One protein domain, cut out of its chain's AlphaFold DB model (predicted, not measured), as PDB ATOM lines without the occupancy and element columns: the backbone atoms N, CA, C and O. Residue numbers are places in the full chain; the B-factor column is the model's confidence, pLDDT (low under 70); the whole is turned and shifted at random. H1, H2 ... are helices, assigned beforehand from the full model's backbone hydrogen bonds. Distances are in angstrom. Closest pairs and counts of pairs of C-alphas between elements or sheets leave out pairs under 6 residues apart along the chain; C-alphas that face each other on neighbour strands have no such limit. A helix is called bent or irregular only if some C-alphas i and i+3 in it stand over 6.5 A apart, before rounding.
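This is residues 36 to 156 and 167 to 179 of the 186 residues of the protein "Urease accessory protein F" of Solanum tuberosum (UniProt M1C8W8). Two groups of three helices make an open V: H1, H2 and H3 form one arm, H4, H5 and H6 the other, and they join where H3 meets H4. H7 sits across the beginning of H1. The printed part has 134 residues with seven named helices, H1 to H7 in chain order, and no named strand; its class is all helix. It is only just compact, close to loose, with a radius of gyration of the C-alphas of 16.8 A and spans of 42 by 34 by 28 A.

H1, residues 43 to 67, begins at C-alpha 43 (8.280, -41.078, -18.726) and is 35.6 A long. H2 is residues 72 to 84 and H3 residues 91 to 101. H4, residues 106 to 127, is 31.5 A long and begins at C-alpha 106 (38.409, -40.131, -10.327). H5 is residues 133 to 142, H6 residues 144 to 154. H7, residues 167 to 178, ends at C-alpha 178 (5.664, -32.767, -30.882); it is irregular, but only just: C-alphas 174 and 177 are 6.6 A apart.

H1 and H4 are the hubs, touching three helices each, and are apart from each other. With residues 53 to 64 alone, H1 touches H3, the same way at a shallow tilt of 26 degrees; the closest C-alphas, of Gly 57 and His 91, are 3.6 A apart. H1 touches H2 at Ala 65 and Phe 74, whose C-alphas are 4.8 A apart. H7 touches H1 about perpendicular, at 81 degrees, closest at the C-alphas of Ala 45 and Gly 174, 5.0 A. H3 and H4 touch at a steep tilt of 45 degrees, closest at the C-alphas of Cys 99 and Ser 109, 6.0 A. H4 and H5 form a hairpin at 33 degrees, only just short of steep, closest at the C-alphas of Val 122 and Ala 136, 6.0 A. H4 touches H6 at the C-alphas of Lys 111 and Ser 151, 6.6 A. Every O i to N i+4 pair is within hydrogen-bond range in H1 to H6, and 5 of 8 in H7.

The farthest C-alphas, of Ser 84 and Leu 134, are 46.5 A apart. Residues 157 to 166 are not printed; C-alphas 156 and 167 are 25.0 A apart across the cut. Of the links printed whole, none is long. The pLDDT is under 70 in 25 residues, among them 36 to 49 and 167 to 174.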
ATOM      1  N   GLY A  36      25.791 -34.164 -28.282       48.53
ATOM      2  CA  GLY A  36      24.934 -33.093 -27.747       48.53
ATOM      3  C   GLY A  36      23.771 -33.556 -26.860       48.53
ATOM      4  O   GLY A  36      22.826 -34.172 -27.348       48.53
ATOM      5  N   PHE A  37      23.858 -33.222 -25.572       50.28
ATOM      6  CA  PHE A  37      22.887 -33.512 -24.517       50.28
ATOM      7  C   PHE A  37      21.549 -32.794 -24.780       50.28
ATOM      8  O   PHE A  37      21.224 -31.796 -24.143       50.28
ATOM      9  N   ALA A  38      20.755 -33.286 -25.728       45.44
ATOM     10  CA  ALA A  38      19.345 -32.937 -25.878       45.44
ATOM     11  C   ALA A  38      18.524 -34.050 -25.221       45.44
ATOM     12  O   ALA A  38      17.974 -34.925 -25.885       45.44
ATOM     13  N   HIS A  39      18.544 -34.095 -23.889       50.88
ATOM     14  CA  HIS A  39      17.807 -35.119 -23.155       50.88
ATOM     15  C   HIS A  39      16.352 -34.739 -22.973       50.88
ATOM     16  O   HIS A  39      15.942 -33.625 -23.284       50.88
ATOM     17  N   SER A  40      15.579 -35.718 -22.526       40.34
ATOM     18  CA  SER A  40      14.161 -35.603 -22.293       40.34
ATOM     19  C   SER A  40      13.818 -36.312 -20.990       40.34
ATOM     20  O   SER A  40      14.313 -37.414 -20.812       40.34
ATOM     21  N   PHE A  41      13.065 -35.723 -20.051       51.16
ATOM     22  CA  PHE A  41      12.930 -36.327 -18.707       51.16
ATOM     23  C   PHE A  41      11.498 -36.567 -18.112       51.16
ATOM     24  O   PHE A  41      11.408 -36.935 -16.956       51.16
ATOM     25  N   GLY A  42      10.368 -36.481 -18.839       39.50
ATOM     26  CA  GLY A  42       9.105 -37.228 -18.544       39.50
ATOM     27  C   GLY A  42       9.210 -38.768 -18.699       39.50
ATOM     28  O   GLY A  42      10.305 -39.262 -18.880       39.50
ATOM     29  N   VAL A  43       8.143 -39.587 -18.663       45.62
ATOM     30  CA  VAL A  43       8.280 -41.078 -18.726       45.62
ATOM     31  C   VAL A  43       8.768 -41.560 -20.101       45.62
ATOM     32  O   VAL A  43       9.744 -42.306 -20.211       45.62
ATOM     33  N   GLU A  44       8.147 -41.069 -21.172       48.84
ATOM     34  CA  GLU A  44       8.576 -41.251 -22.567       48.84
ATOM     35  C   GLU A  44       9.958 -40.651 -22.790       48.84
ATOM     36  O   GLU A  44      10.811 -41.182 -23.501       48.84
ATOM     37  N   ALA A  45      10.176 -39.537 -22.124       50.81
ATOM     38  CA  ALA A  45      11.377 -38.772 -22.214       50.81
ATOM     39  C   ALA A  45      12.535 -39.514 -21.510       50.81
ATOM     40  O   ALA A  45      13.604 -39.631 -22.083       50.81
ATOM     41  N   ALA A  46      12.320 -40.107 -20.338       52.75
ATOM     42  CA  ALA A  46      13.266 -40.904 -19.569       52.75
ATOM     43  C   ALA A  46      13.604 -42.191 -20.320       52.75
ATOM     44  O   ALA A  46      14.762 -42.607 -20.342       52.75
ATOM     45  N   ILE A  47      12.625 -42.791 -21.007       56.91
ATOM     46  CA  ILE A  47      12.870 -43.872 -21.969       56.91
ATOM     47  C   ILE A  47      13.799 -43.385 -23.087       56.91
ATOM     48  O   ILE A  47      14.735 -44.100 -23.452       56.91
ATOM     49  N   GLN A  48      13.577 -42.182 -23.610       65.00
ATOM     50  CA  GLN A  48      14.392 -41.613 -24.676       65.00
ATOM     51  C   GLN A  48      15.797 -41.210 -24.192       65.00
ATOM     52  O   GLN A  48      16.781 -41.628 -24.789       65.00
ATOM     53  N   ALA A  49      15.936 -40.548 -23.044       69.06
ATOM     54  CA  ALA A  49      17.209 -40.232 -22.403       69.06
ATOM     55  C   ALA A  49      17.995 -41.500 -22.065       69.06
ATOM     56  O   ALA A  49      19.203 -41.560 -22.293       69.06
ATOM     57  N   ARG A  50      17.317 -42.557 -21.603       74.88
ATOM     58  CA  ARG A  50      17.920 -43.877 -21.410       74.88
ATOM     59  C   ARG A  50      18.440 -44.453 -22.720       74.88
ATOM     60  O   ARG A  50      19.579 -44.911 -22.756       74.88
ATOM     61  N   LYS A  51      17.639 -44.446 -23.788       76.81
ATOM     62  CA  LYS A  51      18.059 -44.935 -25.112       76.81
ATOM     63  C   LYS A  51      19.251 -44.145 -25.648       76.81
ATOM     64  O   LYS A  51      20.219 -44.760 -26.084       76.81
ATOM     65  N   THR A  52      19.212 -42.821 -25.555       76.81
ATOM     66  CA  THR A  52      20.282 -41.929 -26.013       76.81
ATOM     67  C   THR A  52      21.554 -42.143 -25.203       76.81
ATOM     68  O   THR A  52      22.609 -42.362 -25.788       76.81
ATOM     69  N   SER A  53      21.455 -42.229 -23.875       81.81
ATOM     70  CA  SER A  53      22.590 -42.544 -22.999       81.81
ATOM     71  C   SER A  53      23.221 -43.904 -23.325       81.81
ATOM     72  O   SER A  53      24.446 -44.012 -23.369       81.81
ATOM     73  N   ILE A  54      22.405 -44.933 -23.593       84.62
ATOM     74  CA  ILE A  54      22.884 -46.268 -23.989       84.62
ATOM     75  C   ILE A  54      23.539 -46.234 -25.374       84.62
ATOM     76  O   ILE A  54      24.574 -46.863 -25.597       84.62
ATOM     77  N   SER A  55      22.937 -45.513 -26.320       83.88
ATOM     78  CA  SER A  55      23.464 -45.366 -27.676       83.88
ATOM     79  C   SER A  55      24.819 -44.654 -27.665       83.88
ATOM     80  O   SER A  55      25.775 -45.155 -28.257       83.88
ATOM     81  N   GLN A  56      24.930 -43.556 -26.915       83.81
ATOM     82  CA  GLN A  56      26.162 -42.785 -26.743       83.81
ATOM     83  C   GLN A  56      27.252 -43.593 -26.048       83.81
ATOM     84  O   GLN A  56      28.363 -43.661 -26.558       83.81
ATOM     85  N   GLY A  57      26.957 -44.268 -24.933       87.44
ATOM     86  CA  GLY A  57      27.967 -45.096 -24.269       87.44
ATOM     87  C   GLY A  57      28.409 -46.286 -25.125       87.44
ATOM     88  O   GLY A  57      29.592 -46.612 -25.163       87.44
ATOM     89  N   SER A  58      27.502 -46.875 -25.910       86.50
ATOM     90  CA  SER A  58      27.861 -47.911 -26.891       86.50
ATOM     91  C   SER A  58      28.740 -47.368 -28.025       86.50
ATOM     92  O   SER A  58      29.657 -48.055 -28.480       86.50
ATOM     93  N   ALA A  59      28.472 -46.148 -28.500       86.81
ATOM     94  CA  ALA A  59      29.298 -45.473 -29.498       86.81
ATOM     95  C   ALA A  59      30.678 -45.116 -28.927       86.81
ATOM     96  O   ALA A  59      31.686 -45.391 -29.574       86.81
ATOM     97  N   LEU A  60      30.732 -44.598 -27.698       88.38
ATOM     98  CA  LEU A  60      31.968 -44.294 -26.986       88.38
ATOM     99  C   LEU A  60      32.830 -45.543 -26.810       88.38
ATOM    100  O   LEU A  60      34.000 -45.511 -27.173       88.38
ATOM    101  N   LEU A  61      32.259 -46.665 -26.360       88.75
ATOM    102  CA  LEU A  61      32.999 -47.925 -26.245       88.75
ATOM    103  C   LEU A  61      33.517 -48.412 -27.607       88.75
ATOM    104  O   LEU A  61      34.621 -48.943 -27.697       88.75
ATOM    105  N   ARG A  62      32.735 -48.235 -28.679       87.81
ATOM    106  CA  ARG A  62      33.157 -48.598 -30.038       87.81
ATOM    107  C   ARG A  62      34.360 -47.777 -30.487       87.81
ATOM    108  O   ARG A  62      35.277 -48.352 -31.063       87.81
ATOM    109  N   VAL A  63      34.345 -46.469 -30.240       88.69
ATOM    110  CA  VAL A  63      35.463 -45.590 -30.590       88.69
ATOM    111  C   VAL A  63      36.669 -45.886 -29.706       88.69
ATOM    112  O   VAL A  63      37.752 -46.087 -30.238       88.69
ATOM    113  N   ALA A  64      36.481 -46.039 -28.395       89.12
ATOM    114  CA  ALA A  64      37.552 -46.401 -27.470       89.12
ATOM    115  C   ALA A  64      38.246 -47.713 -27.874       89.12
ATOM    116  O   ALA A  64      39.467 -47.762 -27.929       89.12
ATOM    117  N   ALA A  65      37.486 -48.747 -28.252       89.31
ATOM    118  CA  ALA A  65      38.046 -50.017 -28.718       89.31
ATOM    119  C   ALA A  65      38.778 -49.926 -30.071       89.31
ATOM    120  O   ALA A  65      39.577 -50.804 -30.385       89.31
ATOM    121  N   ALA A  66      38.470 -48.920 -30.895       88.69
ATOM    122  CA  ALA A  66      39.122 -48.708 -32.187       88.69
ATOM    123  C   ALA A  66      40.383 -47.835 -32.072       88.69
ATOM    124  O   ALA A  66      41.350 -48.074 -32.796       88.69
ATOM    125  N   VAL A  67      40.347 -46.840 -31.181       87.38
ATOM    126  CA  VAL A  67      41.413 -45.854 -30.965       87.38
ATOM    127  C   VAL A  67      42.477 -46.393 -30.009       87.38
ATOM    128  O   VAL A  67      43.649 -46.391 -30.363       87.38
ATOM    129  N   PHE A  68      42.076 -46.899 -28.840       86.25
ATOM    130  CA  PHE A  68      42.989 -47.322 -27.770       86.25
ATOM    131  C   PHE A  68      43.286 -48.823 -27.860       86.25
ATOM    132  O   PHE A  68      42.883 -49.617 -27.004       86.25
ATOM    133  N   GLN A  69      43.940 -49.242 -28.945       85.25
ATOM    134  CA  GLN A  69      44.239 -50.657 -29.220       85.25
ATOM    135  C   GLN A  69      45.240 -51.257 -28.225       85.25
ATOM    136  O   GLN A  69      45.245 -52.466 -27.998       85.25
ATOM    137  N   GLU A  70      46.048 -50.407 -27.597       82.94
ATOM    138  CA  GLU A  70      46.968 -50.730 -26.513       82.94
ATOM    139  C   GLU A  70      46.255 -51.190 -25.228       82.94
ATOM    140  O   GLU A  70      46.869 -51.853 -24.392       82.94
ATOM    141  N   VAL A  71      44.952 -50.904 -25.085       84.81
ATOM    142  CA  VAL A  71      44.129 -51.330 -23.946       84.81
ATOM    143  C   VAL A  71      43.153 -52.440 -24.384       84.81
ATOM    144  O   VAL A  71      42.034 -52.159 -24.829       84.81
ATOM    145  N   PRO A  72      43.500 -53.732 -24.212       82.25
ATOM    146  CA  PRO A  72      42.703 -54.843 -24.747       82.25
ATOM    147  C   PRO A  72      41.312 -54.973 -24.102       82.25
ATOM    148  O   PRO A  72      40.391 -55.515 -24.717       82.25
ATOM    149  N   TYR A  73      41.128 -54.434 -22.891       87.62
ATOM    150  CA  TYR A  73      39.875 -54.508 -22.133       87.62
ATOM    151  C   TYR A  73      38.670 -53.934 -22.893       87.62
ATOM    152  O   TYR A  73      37.580 -54.507 -22.824       87.62
ATOM    153  N   PHE A  74      38.846 -52.854 -23.667       86.56
ATOM    154  CA  PHE A  74      37.747 -52.251 -24.431       86.56
ATOM    155  C   PHE A  74      37.190 -53.200 -25.494       86.56
ATOM    156  O   PHE A  74      35.973 -53.302 -25.675       86.56
ATOM    157  N   LYS A  75      38.079 -53.934 -26.173       85.31
ATOM    158  CA  LYS A  75      37.702 -54.909 -27.197       85.31
ATOM    159  C   LYS A  75      36.940 -56.079 -26.577       85.31
ATOM    160  O   LYS A  75      35.838 -56.386 -27.030       85.31
ATOM    161  N   THR A  76      37.461 -56.653 -25.493       86.19
ATOM    162  CA  THR A  76      36.812 -57.767 -24.784       86.19
ATOM    163  C   THR A  76      35.428 -57.373 -24.261       86.19
ATOM    164  O   THR A  76      34.461 -58.110 -24.439       86.19
ATOM    165  N   MET A  77      35.287 -56.182 -23.671       84.44
ATOM    166  CA  MET A  77      33.991 -55.690 -23.188       84.44
ATOM    167  C   MET A  77      32.963 -55.501 -24.304       84.44
ATOM    168  O   MET A  77      31.780 -55.822 -24.137       84.44
ATOM    169  N   ARG A  78      33.407 -54.999 -25.458       83.25
ATOM    170  CA  ARG A  78      32.553 -54.856 -26.636       83.25
ATOM    171  C   ARG A  78      32.079 -56.219 -27.144       83.25
ATOM    172  O   ARG A  78      30.888 -56.381 -27.403       83.25
ATOM    173  N   GLU A  79      32.980 -57.193 -27.249       84.25
ATOM    174  CA  GLU A  79      32.670 -58.557 -27.700       84.25
ATOM    175  C   GLU A  79      31.692 -59.268 -26.754       84.25
ATOM    176  O   GLU A  79      30.683 -59.805 -27.211       84.25
ATOM    177  N   MET A  80      31.903 -59.178 -25.435       78.06
ATOM    178  CA  MET A  80      30.988 -59.744 -24.430       78.06
ATOM    179  C   MET A  80      29.567 -59.181 -24.529       78.06
ATOM    180  O   MET A  80      28.589 -59.878 -24.254       78.06
ATOM    181  N   THR A  81      29.432 -57.927 -24.951       75.06
ATOM    182  CA  THR A  81      28.118 -57.282 -25.072       75.06
ATOM    183  C   THR A  81      27.388 -57.696 -26.328       75.06
ATOM    184  O   THR A  81      26.185 -57.948 -26.273       75.06
ATOM    185  N   LEU A  82      28.113 -57.799 -27.445       77.12
ATOM    186  CA  LEU A  82      27.562 -58.340 -28.686       77.12
ATOM    187  C   LEU A  82      27.094 -59.789 -28.495       77.12
ATOM    188  O   LEU A  82      26.096 -60.179 -29.091       77.12
ATOM    189  N   ALA A  83      27.781 -60.555 -27.641       78.50
ATOM    190  CA  ALA A  83      27.434 -61.938 -27.341       78.50
ATOM    191  C   ALA A  83      26.244 -62.092 -26.373       78.50
ATOM    192  O   ALA A  83      25.411 -62.967 -26.590       78.50
ATOM    193  N   SER A  84      26.149 -61.284 -25.304       75.00
ATOM    194  CA  SER A  84      25.126 -61.492 -24.260       75.00
ATOM    195  C   SER A  84      23.852 -60.660 -24.426       75.00
ATOM    196  O   SER A  84      22.801 -61.056 -23.928       75.00
ATOM    197  N   GLY A  85      23.926 -59.478 -25.052       67.62
ATOM    198  CA  GLY A  85      22.807 -58.529 -25.157       67.62
ATOM    199  C   GLY A  85      22.258 -57.990 -23.820       67.62
ATOM    200  O   GLY A  85      21.316 -57.197 -23.822       67.62
ATOM    201  N   ALA A  86      22.819 -58.395 -22.675       66.69
ATOM    202  CA  ALA A  86      22.264 -58.123 -21.349       66.69
ATOM    203  C   ALA A  86      22.751 -56.798 -20.735       66.69
ATOM    204  O   ALA A  86      22.050 -56.189 -19.921       66.69
ATOM    205  N   VAL A  87      23.943 -56.333 -21.126       74.81
ATOM    206  CA  VAL A  87      24.597 -55.159 -20.532       74.81
ATOM    207  C   VAL A  87      24.204 -53.886 -21.276       74.81
ATOM    208  O   VAL A  87      24.226 -53.823 -22.504       74.81
ATOM    209  N   ARG A  88      23.846 -52.845 -20.519       80.81
ATOM    210  CA  ARG A  88      23.490 -51.526 -21.054       80.81
ATOM    211  C   ARG A  88      24.616 -50.541 -20.810       80.81
ATOM    212  O   ARG A  88      24.940 -50.226 -19.670       80.81
ATOM    213  N   PHE A  89      25.180 -50.034 -21.895       84.19
ATOM    214  CA  PHE A  89      26.316 -49.127 -21.864       84.19
ATOM    215  C   PHE A  89      25.890 -47.678 -21.842       84.19
ATOM    216  O   PHE A  89      25.881 -47.002 -22.862       84.19
ATOM    217  N   HIS A  90      25.534 -47.211 -20.653       86.94
ATOM    218  CA  HIS A  90      25.299 -45.797 -20.417       86.94
ATOM    219  C   HIS A  90      26.589 -44.989 -20.579       86.94
ATOM    220  O   HIS A  90      27.668 -45.437 -20.188       86.94
ATOM    221  N   HIS A  91      26.462 -43.784 -21.131       86.50
ATOM    222  CA  HIS A  91      27.595 -42.909 -21.423       86.50
ATOM    223  C   HIS A  91      28.463 -42.609 -20.190       86.50
ATOM    224  O   HIS A  91      29.663 -42.851 -20.238       86.50
ATOM    225  N   ALA A  92      27.872 -42.174 -19.070       87.88
ATOM    226  CA  ALA A  92      28.627 -41.807 -17.865       87.88
ATOM    227  C   ALA A  92      29.498 -42.954 -17.294       87.88
ATOM    228  O   ALA A  92      30.701 -42.742 -17.135       87.88
ATOM    229  N   PRO A  93      28.972 -44.177 -17.045       89.62
ATOM    230  CA  PRO A  93      29.803 -45.298 -16.597       89.62
ATOM    231  C   PRO A  93      30.912 -45.683 -17.579       89.62
ATOM    232  O   PRO A  93      32.026 -45.983 -17.157       89.62
ATOM    233  N   ILE A  94      30.632 -45.663 -18.888       90.00
ATOM    234  CA  ILE A  94      31.633 -46.013 -19.904       90.00
ATOM    235  C   ILE A  94      32.709 -44.943 -20.004       90.00
ATOM    236  O   ILE A  94      33.881 -45.282 -20.116       90.00
ATOM    237  N   PHE A  95      32.340 -43.670 -19.907       90.88
ATOM    238  CA  PHE A  95      33.301 -42.581 -19.868       90.88
ATOM    239  C   PHE A  95      34.236 -42.707 -18.665       90.88
ATOM    240  O   PHE A  95      35.450 -42.703 -18.838       90.88
ATOM    241  N   GLY A  96      33.688 -42.912 -17.462       91.06
ATOM    242  CA  GLY A  96      34.494 -43.119 -16.256       91.06
ATOM    243  C   GLY A  96      35.425 -44.331 -16.364       91.06
ATOM    244  O   GLY A  96      36.590 -44.249 -15.981       91.06
ATOM    245  N   LEU A  97      34.945 -45.430 -16.951       91.25
ATOM    246  CA  LEU A  97      35.762 -46.609 -17.232       91.25
ATOM    247  C   LEU A  97      36.904 -46.305 -18.212       91.25
ATOM    248  O   LEU A  97      38.038 -46.703 -17.957       91.25
ATOM    249  N   VAL A  98      36.616 -45.614 -19.320       90.88
ATOM    250  CA  VAL A  98      37.631 -45.224 -20.310       90.88
ATOM    251  C   VAL A  98      38.685 -44.340 -19.655       90.88
ATOM    252  O   VAL A  98      39.873 -44.611 -19.793       90.88
ATOM    253  N   CYS A  99      38.264 -43.338 -18.882       91.19
ATOM    254  CA  CYS A  99      39.178 -42.476 -18.148       91.19
ATOM    255  C   CYS A  99      40.068 -43.268 -17.181       91.19
ATOM    256  O   CYS A  99      41.287 -43.108 -17.208       91.19
ATOM    257  N   GLY A 100      39.481 -44.156 -16.374       90.31
ATOM    258  CA  GLY A 100      40.231 -44.975 -15.420       90.31
ATOM    259  C   GLY A 100      41.237 -45.911 -16.095       90.31
ATOM    260  O   GLY A 100      42.371 -46.023 -15.637       90.31
ATOM    261  N   LEU A 101      40.862 -46.532 -17.219       90.06
ATOM    262  CA  LEU A 101      41.765 -47.383 -18.005       90.06
ATOM    263  C   LEU A 101      42.888 -46.590 -18.694       90.06
ATOM    264  O   LEU A 101      43.967 -47.137 -18.902       90.06
ATOM    265  N   LEU A 102      42.668 -45.305 -18.985       88.44
ATOM    266  CA  LEU A 102      43.689 -44.364 -19.469       88.44
ATOM    267  C   LEU A 102      44.457 -43.666 -18.327       88.44
ATOM    268  O   LEU A 102      45.141 -42.663 -18.547       88.44
ATOM    269  N   GLY A 103      44.342 -44.166 -17.094       88.44
ATOM    270  CA  GLY A 103      45.109 -43.681 -15.946       88.44
ATOM    271  C   GLY A 103      44.663 -42.325 -15.390       88.44
ATOM    272  O   GLY A 103      45.388 -41.729 -14.595       88.44
ATOM    273  N   LEU A 104      43.485 -41.821 -15.769       89.56
ATOM    274  CA  LEU A 104      42.911 -40.629 -15.143       89.56
ATOM    275  C   LEU A 104      42.376 -40.975 -13.754       89.56
ATOM    276  O   LEU A 104      41.678 -41.969 -13.553       89.56
ATOM    277  N   ASN A 105      42.659 -40.107 -12.786       92.00
ATOM    278  CA  ASN A 105      42.080 -40.231 -11.455       92.00
ATOM    279  C   ASN A 105      40.569 -39.905 -11.473       92.00
ATOM    280  O   ASN A 105      40.040 -39.304 -12.417       92.00
ATOM    281  N   ALA A 106      39.859 -40.297 -10.413       91.06
ATOM    282  CA  ALA A 106      38.409 -40.131 -10.327       91.06
ATOM    283  C   ALA A 106      37.962 -38.658 -10.321       91.06
ATOM    284  O   ALA A 106      36.919 -38.344 -10.892       91.06
ATOM    285  N   GLU A 107      38.729 -37.756  -9.702       92.19
ATOM    286  CA  GLU A 107      38.399 -36.326  -9.641       92.19
ATOM    287  C   GLU A 107      38.486 -35.685 -11.031       92.19
ATOM    288  O   GLU A 107      37.524 -35.074 -11.503       92.19
ATOM    289  N   THR A 108      39.608 -35.880 -11.724       91.19
ATOM    290  CA  THR A 108      39.818 -35.395 -13.087       91.19
ATOM    291  C   THR A 108      38.772 -35.984 -14.023       91.19
ATOM    292  O   THR A 108      38.199 -35.253 -14.818       91.19
ATOM    293  N   SER A 109      38.445 -37.273 -13.899       91.75
ATOM    294  CA  SER A 109      37.415 -37.914 -14.731       91.75
ATOM    295  C   SER A 109      36.039 -37.256 -14.566       91.75
ATOM    296  O   SER A 109      35.359 -36.990 -15.556       91.75
ATOM    297  N   GLN A 110      35.643 -36.940 -13.329       91.31
ATOM    298  CA  GLN A 110      34.372 -36.271 -13.028       91.31
ATOM    299  C   GLN A 110      34.342 -34.832 -13.559       91.31
ATOM    300  O   GLN A 110      33.368 -34.433 -14.202       91.31
ATOM    301  N   LYS A 111      35.425 -34.071 -13.361       91.62
ATOM    302  CA  LYS A 111      35.559 -32.700 -13.880       91.62
ATOM    303  C   LYS A 111      35.558 -32.666 -15.408       91.62
ATOM    304  O   LYS A 111      34.854 -31.851 -16.001       91.62
ATOM    305  N   THR A 112      36.272 -33.588 -16.047       90.44
ATOM    306  CA  THR A 112      36.279 -33.763 -17.505       90.44
ATOM    307  C   THR A 112      34.881 -34.104 -18.013       90.44
ATOM    308  O   THR A 112      34.417 -33.473 -18.960       90.44
ATOM    309  N   TYR A 113      34.165 -35.025 -17.356       88.94
ATOM    310  CA  TYR A 113      32.793 -35.375 -17.732       88.94
ATOM    311  C   TYR A 113      31.837 -34.173 -17.645       88.94
ATOM    312  O   TYR A 113      31.019 -33.939 -18.540       88.94
ATOM    313  N   LEU A 114      31.961 -33.368 -16.587       89.00
ATOM    314  CA  LEU A 114      31.179 -32.145 -16.418       89.00
ATOM    315  C   LEU A 114      31.506 -31.112 -17.506       89.00
ATOM    316  O   LEU A 114      30.596 -30.521 -18.090       89.00
ATOM    317  N   PHE A 115      32.791 -30.935 -17.817       89.50
ATOM    318  CA  PHE A 115      33.253 -30.021 -18.854       89.50
ATOM    319  C   PHE A 115      32.723 -30.398 -20.242       89.50
ATOM    320  O   PHE A 115      32.160 -29.538 -20.919       89.50
ATOM    321  N   ILE A 116      32.841 -31.666 -20.659       87.25
ATOM    322  CA  ILE A 116      32.328 -32.102 -21.970       87.25
ATOM    323  C   ILE A 116      30.807 -31.943 -22.050       87.25
ATOM    324  O   ILE A 116      30.292 -31.508 -23.076       87.25
ATOM    325  N   THR A 117      30.094 -32.198 -20.947       84.12
ATOM    326  CA  THR A 117      28.635 -32.052 -20.885       84.12
ATOM    327  C   THR A 117      28.225 -30.598 -21.087       84.12
ATOM    328  O   THR A 117      27.369 -30.288 -21.913       84.12
ATOM    329  N   MET A 118      28.884 -29.683 -20.378       84.94
ATOM    330  CA  MET A 118      28.661 -28.250 -20.523       84.94
ATOM    331  C   MET A 118      29.008 -27.754 -21.931       84.94
ATOM    332  O   MET A 118      28.207 -27.050 -22.549       84.94
ATOM    333  N   ARG A 119      30.177 -28.140 -22.453       86.19
ATOM    334  CA  ARG A 119      30.633 -27.803 -23.809       86.19
ATOM    335  C   ARG A 119      29.604 -28.227 -24.855       86.19
ATOM    336  O   ARG A 119      29.305 -27.464 -25.769       86.19
ATOM    337  N   ASP A 120      29.041 -29.419 -24.711       82.81
ATOM    338  CA  ASP A 120      28.088 -29.977 -25.666       82.81
ATOM    339  C   ASP A 120      26.732 -29.253 -25.636       82.81
ATOM    340  O   ASP A 120      26.128 -29.046 -26.693       82.81
ATOM    341  N   VAL A 121      26.287 -28.790 -24.461       83.75
ATOM    342  CA  VAL A 121      25.108 -27.915 -24.322       83.75
ATOM    343  C   VAL A 121      25.355 -26.553 -24.973       83.75
ATOM    344  O   VAL A 121      24.528 -26.085 -25.756       83.75
ATOM    345  N   VAL A 122      26.509 -25.933 -24.715       84.75
ATOM    346  CA  VAL A 122      26.887 -24.650 -25.332       84.75
ATOM    347  C   VAL A 122      27.001 -24.793 -26.858       84.75
ATOM    348  O   VAL A 122      26.478 -23.967 -27.601       84.75
ATOM    349  N   SER A 123      27.587 -25.889 -27.345       83.75
ATOM    350  CA  SER A 123      27.665 -26.224 -28.773       83.75
ATOM    351  C   SER A 123      26.283 -26.435 -29.407       83.75
ATOM    352  O   SER A 123      26.034 -26.026 -30.545       83.75
ATOM    353  N   ALA A 124      25.338 -27.051 -28.687       82.19
ATOM    354  CA  ALA A 124      23.948 -27.137 -29.133       82.19
ATOM    355  C   ALA A 124      23.291 -25.751 -29.228       82.19
ATOM    356  O   ALA A 124      22.666 -25.460 -30.246       82.19
ATOM    357  N   ALA A 125      23.493 -24.876 -28.239       84.31
ATOM    358  CA  ALA A 125      22.971 -23.509 -28.262       84.31
ATOM    359  C   ALA A 125      23.502 -22.699 -29.458       84.31
ATOM    360  O   ALA A 125      22.733 -21.982 -30.103       84.31
ATOM    361  N   THR A 126      24.777 -22.873 -29.817       83.69
ATOM    362  CA  THR A 126      25.361 -22.256 -31.018       83.69
ATOM    363  C   THR A 126      24.695 -22.755 -32.300       83.69
ATOM    364  O   THR A 126      24.321 -21.957 -33.155       83.69
ATOM    365  N   ARG A 127      24.479 -24.071 -32.431       82.00
ATOM    366  CA  ARG A 127      23.806 -24.672 -33.604       82.00
ATOM    367  C   ARG A 127      22.326 -24.301 -33.710       82.00
ATOM    368  O   ARG A 127      21.786 -24.279 -34.809       82.00
ATOM    369  N   LEU A 128      21.688 -23.986 -32.583       82.94
ATOM    370  CA  LEU A 128      20.331 -23.436 -32.517       82.94
ATOM    371  C   LEU A 128      20.276 -21.922 -32.758       82.94
ATOM    372  O   LEU A 128      19.198 -21.340 -32.672       82.94
ATOM    373  N   ASN A 129      21.415 -21.287 -33.050       85.44
ATOM    374  CA  ASN A 129      21.532 -19.847 -33.257       85.44
ATOM    375  C   ASN A 129      21.082 -19.008 -32.039       85.44
ATOM    376  O   ASN A 129      20.638 -17.873 -32.193       85.44
ATOM    377  N   LEU A 130      21.185 -19.566 -30.823       87.06
ATOM    378  CA  LEU A 130      20.886 -18.862 -29.565       87.06
ATOM    379  C   LEU A 130      22.072 -18.018 -29.082       87.06
ATOM    380  O   LEU A 130      21.887 -17.006 -28.410       87.06
ATOM    381  N   VAL A 131      23.293 -18.445 -29.406       91.81
ATOM    382  CA  VAL A 131      24.538 -17.761 -29.050       91.81
ATOM    383  C   VAL A 131      25.537 -17.879 -30.202       91.81
ATOM    384  O   VAL A 131      25.619 -18.913 -30.858       91.81
ATOM    385  N   GLY A 132      26.298 -16.819 -30.481       92.56
ATOM    386  CA  GLY A 132      27.364 -16.863 -31.489       92.56
ATOM    387  C   GLY A 132      28.630 -17.572 -30.978       92.56
ATOM    388  O   GLY A 132      28.809 -17.678 -29.765       92.56
ATOM    389  N   PRO A 133      29.568 -17.983 -31.856       90.81
ATOM    390  CA  PRO A 133      30.790 -18.697 -31.456       90.81
ATOM    391  C   PRO A 133      31.633 -17.973 -30.395       90.81
ATOM    392  O   PRO A 133      32.114 -18.595 -29.451       90.81
ATOM    393  N   LEU A 134      31.761 -16.645 -30.503       94.56
ATOM    394  CA  LEU A 134      32.461 -15.838 -29.500       94.56
ATOM    395  C   LEU A 134      31.728 -15.854 -28.149       94.56
ATOM    396  O   LEU A 134      32.344 -16.073 -27.112       94.56
ATOM    397  N   GLY A 135      30.407 -15.660 -28.166       93.62
ATOM    398  CA  GLY A 135      29.583 -15.693 -26.955       93.62
ATOM    399  C   GLY A 135      29.590 -17.067 -26.285       93.62
ATOM    400  O   GLY A 135      29.629 -17.146 -25.063       93.62
ATOM    401  N   ALA A 136      29.630 -18.140 -27.074       90.50
ATOM    402  CA  ALA A 136      29.749 -19.510 -26.592       90.50
ATOM    403  C   ALA A 136      31.067 -19.736 -25.835       90.50
ATOM    404  O   ALA A 136      31.051 -20.281 -24.732       90.50
ATOM    405  N   ALA A 137      32.190 -19.258 -26.379       92.44
ATOM    406  CA  ALA A 137      33.492 -19.346 -25.715       92.44
ATOM    407  C   ALA A 137      33.524 -18.549 -24.399       92.44
ATOM    408  O   ALA A 137      34.006 -19.048 -23.380       92.44
ATOM    409  N   VAL A 138      32.957 -17.336 -24.397       95.06
ATOM    410  CA  VAL A 138      32.826 -16.512 -23.183       95.06
ATOM    411  C   VAL A 138      31.966 -17.219 -22.135       95.06
ATOM    412  O   VAL A 138      32.371 -17.316 -20.978       95.06
ATOM    413  N   LEU A 139      30.812 -17.757 -22.536       92.25
ATOM    414  CA  LEU A 139      29.898 -18.467 -21.645       92.25
ATOM    415  C   LEU A 139      30.562 -19.703 -21.028       92.25
ATOM    416  O   LEU A 139      30.470 -19.911 -19.822       92.25
ATOM    417  N   GLN A 140      31.272 -20.499 -21.830       90.81
ATOM    418  CA  GLN A 140      31.980 -21.682 -21.342       90.81
ATOM    419  C   GLN A 140      33.050 -21.324 -20.300       90.81
ATOM    420  O   GLN A 140      33.188 -22.028 -19.302       90.81
ATOM    421  N   HIS A 141      33.773 -20.213 -20.488       93.50
ATOM    422  CA  HIS A 141      34.729 -19.723 -19.494       93.50
ATOM    423  C   HIS A 141      34.036 -19.249 -18.206       93.50
ATOM    424  O   HIS A 141      34.457 -19.609 -17.109       93.50
ATOM    425  N   GLN A 142      32.950 -18.482 -18.325       94.38
ATOM    426  CA  GLN A 142      32.205 -17.959 -17.174       94.38
ATOM    427  C   GLN A 142      31.588 -19.066 -16.313       94.38
ATOM    428  O   GLN A 142      31.552 -18.953 -15.090       94.38
ATOM    429  N   LEU A 143      31.147 -20.161 -16.934       91.38
ATOM    430  CA  LEU A 143      30.554 -21.297 -16.234       91.38
ATOM    431  C   LEU A 143      31.578 -22.163 -15.477       91.38
ATOM    432  O   LEU A 143      31.166 -23.042 -14.719       91.38
ATOM    433  N   ALA A 144      32.887 -21.929 -15.626       91.81
ATOM    434  CA  ALA A 144      33.923 -22.733 -14.972       91.81
ATOM    435  C   ALA A 144      33.823 -22.706 -13.435       91.81
ATOM    436  O   ALA A 144      33.970 -23.743 -12.789       91.81
ATOM    437  N   ALA A 145      33.518 -21.546 -12.842       93.00
ATOM    438  CA  ALA A 145      33.346 -21.426 -11.392       93.00
ATOM    439  C   ALA A 145      32.145 -22.251 -10.896       93.00
ATOM    440  O   ALA A 145      32.260 -23.011  -9.935       93.00
ATOM    441  N   ASN A 146      31.018 -22.166 -11.606       93.50
ATOM    442  CA  ASN A 146      29.819 -22.949 -11.319       93.50
ATOM    443  C   ASN A 146      30.075 -24.453 -11.507       93.50
ATOM    444  O   ASN A 146      29.567 -25.262 -10.734       93.50
ATOM    445  N   ALA A 147      30.871 -24.837 -12.510       90.69
ATOM    446  CA  ALA A 147      31.272 -26.225 -12.722       90.69
ATOM    447  C   ALA A 147      32.058 -26.765 -11.519       90.69
ATOM    448  O   ALA A 147      31.771 -27.856 -11.032       90.69
ATOM    449  N   GLU A 148      33.015 -25.990 -11.007       93.81
ATOM    450  CA  GLU A 148      33.812 -26.381  -9.844       93.81
ATOM    451  C   GLU A 148      32.947 -26.506  -8.581       93.81
ATOM    452  O   GLU A 148      33.103 -27.455  -7.811       93.81
ATOM    453  N   GLU A 149      31.997 -25.591  -8.377       94.81
ATOM    454  CA  GLU A 149      31.044 -25.663  -7.265       94.81
ATOM    455  C   GLU A 149      30.158 -26.916  -7.354       94.81
ATOM    456  O   GLU A 149      30.018 -27.657  -6.377       94.81
ATOM    457  N   LEU A 150      29.608 -27.202  -8.539       91.00
ATOM    458  CA  LEU A 150      28.818 -28.407  -8.794       91.00
ATOM    459  C   LEU A 150      29.643 -29.677  -8.578       91.00
ATOM    460  O   LEU A 150      29.157 -30.611  -7.940       91.00
ATOM    461  N   SER A 151      30.890 -29.700  -9.054       91.69
ATOM    462  CA  SER A 151      31.804 -30.820  -8.837       91.69
ATOM    463  C   SER A 151      32.001 -31.064  -7.344       91.69
ATOM    464  O   SER A 151      31.803 -32.181  -6.883       91.69
ATOM    465  N   LYS A 152      32.316 -30.031  -6.554       93.06
ATOM    466  CA  LYS A 152      32.506 -30.175  -5.099       93.06
ATOM    467  C   LYS A 152      31.246 -30.649  -4.380       93.06
ATOM    468  O   LYS A 152      31.343 -31.417  -3.429       93.06
ATOM    469  N   LYS A 153      30.074 -30.198  -4.828       91.06
ATOM    470  CA  LYS A 153      28.789 -30.552  -4.221       91.06
ATOM    471  C   LYS A 153      28.381 -32.004  -4.482       91.06
ATOM    472  O   LYS A 153      27.788 -32.625  -3.602       91.06
ATOM    473  N   TRP A 154      28.645 -32.523  -5.683       89.44
ATOM    474  CA  TRP A 154      28.079 -33.800  -6.138       89.44
ATOM    475  C   TRP A 154      29.092 -34.939  -6.310       89.44
ATOM    476  O   TRP A 154      28.682 -36.083  -6.503       89.44
ATOM    477  N   MET A 155      30.391 -34.653  -6.225       89.56
ATOM    478  CA  MET A 155      31.452 -35.649  -6.378       89.56
ATOM    479  C   MET A 155      31.421 -36.721  -5.278       89.56
ATOM    480  O   MET A 155      31.113 -36.441  -4.120       89.56
ATOM    481  N   ASN A 156      31.792 -37.952  -5.648       89.31
ATOM    482  CA  ASN A 156      31.979 -39.103  -4.748       89.31
ATOM    483  C   ASN A 156      30.742 -39.488  -3.911       89.31
ATOM    484  O   ASN A 156      30.865 -39.959  -2.779       89.31
ATOM    485  N   PRO A 167      10.893 -32.007 -12.721       68.88
ATOM    486  CA  PRO A 167       9.596 -32.104 -13.402       68.88
ATOM    487  C   PRO A 167       9.337 -31.067 -14.508       68.88
ATOM    488  O   PRO A 167       8.595 -31.324 -15.459       68.88
ATOM    489  N   LEU A 168       9.941 -29.880 -14.403       68.50
ATOM    490  CA  LEU A 168       9.809 -28.833 -15.413       68.50
ATOM    491  C   LEU A 168      10.606 -29.156 -16.684       68.50
ATOM    492  O   LEU A 168      10.047 -29.103 -17.781       68.50
ATOM    493  N   LEU A 169      11.892 -29.507 -16.549       68.12
ATOM    494  CA  LEU A 169      12.705 -29.961 -17.686       68.12
ATOM    495  C   LEU A 169      12.112 -31.233 -18.294       68.12
ATOM    496  O   LEU A 169      12.030 -31.352 -19.517       68.12
ATOM    497  N   ASP A 170      11.624 -32.121 -17.434       69.81
ATOM    498  CA  ASP A 170      10.964 -33.368 -17.789       69.81
ATOM    499  C   ASP A 170       9.798 -33.132 -18.764       69.81
ATOM    500  O   ASP A 170       9.726 -33.754 -19.831       69.81
ATOM    501  N   THR A 171       8.936 -32.167 -18.433       69.31
ATOM    502  CA  THR A 171       7.770 -31.787 -19.242       69.31
ATOM    503  C   THR A 171       8.178 -31.127 -20.558       69.31
ATOM    504  O   THR A 171       7.728 -31.549 -21.624       69.31
ATOM    505  N   ILE A 172       9.054 -30.114 -20.512       68.75
ATOM    506  CA  ILE A 172       9.469 -29.348 -21.703       68.75
ATOM    507  C   ILE A 172      10.097 -30.266 -22.748       68.75
ATOM    508  O   ILE A 172       9.815 -30.161 -23.941       68.75
ATOM    509  N   GLN A 173      10.948 -31.184 -22.310       66.19
ATOM    510  CA  GLN A 173      11.637 -32.061 -23.233       66.19
ATOM    511  C   GLN A 173      10.772 -33.240 -23.703       66.19
ATOM    512  O   GLN A 173      10.960 -33.709 -24.824       66.19
ATOM    513  N   GLY A 174       9.798 -33.699 -22.905       66.44
ATOM    514  CA  GLY A 174       8.763 -34.629 -23.378       66.44
ATOM    515  C   GLY A 174       8.006 -34.075 -24.592       66.44
ATOM    516  O   GLY A 174       7.622 -34.824 -25.490       66.44
ATOM    517  N   CYS A 175       7.912 -32.746 -24.696       71.50
ATOM    518  CA  CYS A 175       7.320 -32.084 -25.850       71.50
ATOM    519  C   CYS A 175       8.190 -32.092 -27.117       71.50
ATOM    520  O   CYS A 175       7.692 -31.737 -28.185       71.50
ATOM    521  N   HIS A 176       9.457 -32.520 -27.055       71.38
ATOM    522  CA  HIS A 176      10.347 -32.549 -28.222       71.38
ATOM    523  C   HIS A 176       9.805 -33.456 -29.345       71.38
ATOM    524  O   HIS A 176       9.960 -33.163 -30.533       71.38
ATOM    525  N   GLY A 177       9.072 -34.516 -28.980       69.50
ATOM    526  CA  GLY A 177       8.346 -35.376 -29.917       69.50
ATOM    527  C   GLY A 177       7.232 -34.666 -30.705       69.50
ATOM    528  O   GLY A 177       6.865 -35.120 -31.788       69.50
ATOM    529  N   TYR A 178       6.727 -33.533 -30.222       75.00
ATOM    530  CA  TYR A 178       5.664 -32.767 -30.882       75.00
ATOM    531  C   TYR A 178       6.189 -31.620 -31.757       75.00
ATOM    532  O   TYR A 178       5.397 -30.921 -32.386       75.00
ATOM    533  N   LEU A 179       7.510 -31.416 -31.835       74.44
ATOM    534  CA  LEU A 179       8.094 -30.379 -32.686       74.44
ATOM    535  C   LEU A 179       7.913 -30.720 -34.173       74.44
ATOM    536  O   LEU A 179       8.316 -31.795 -34.624       74.44
TER     537      LEU A 179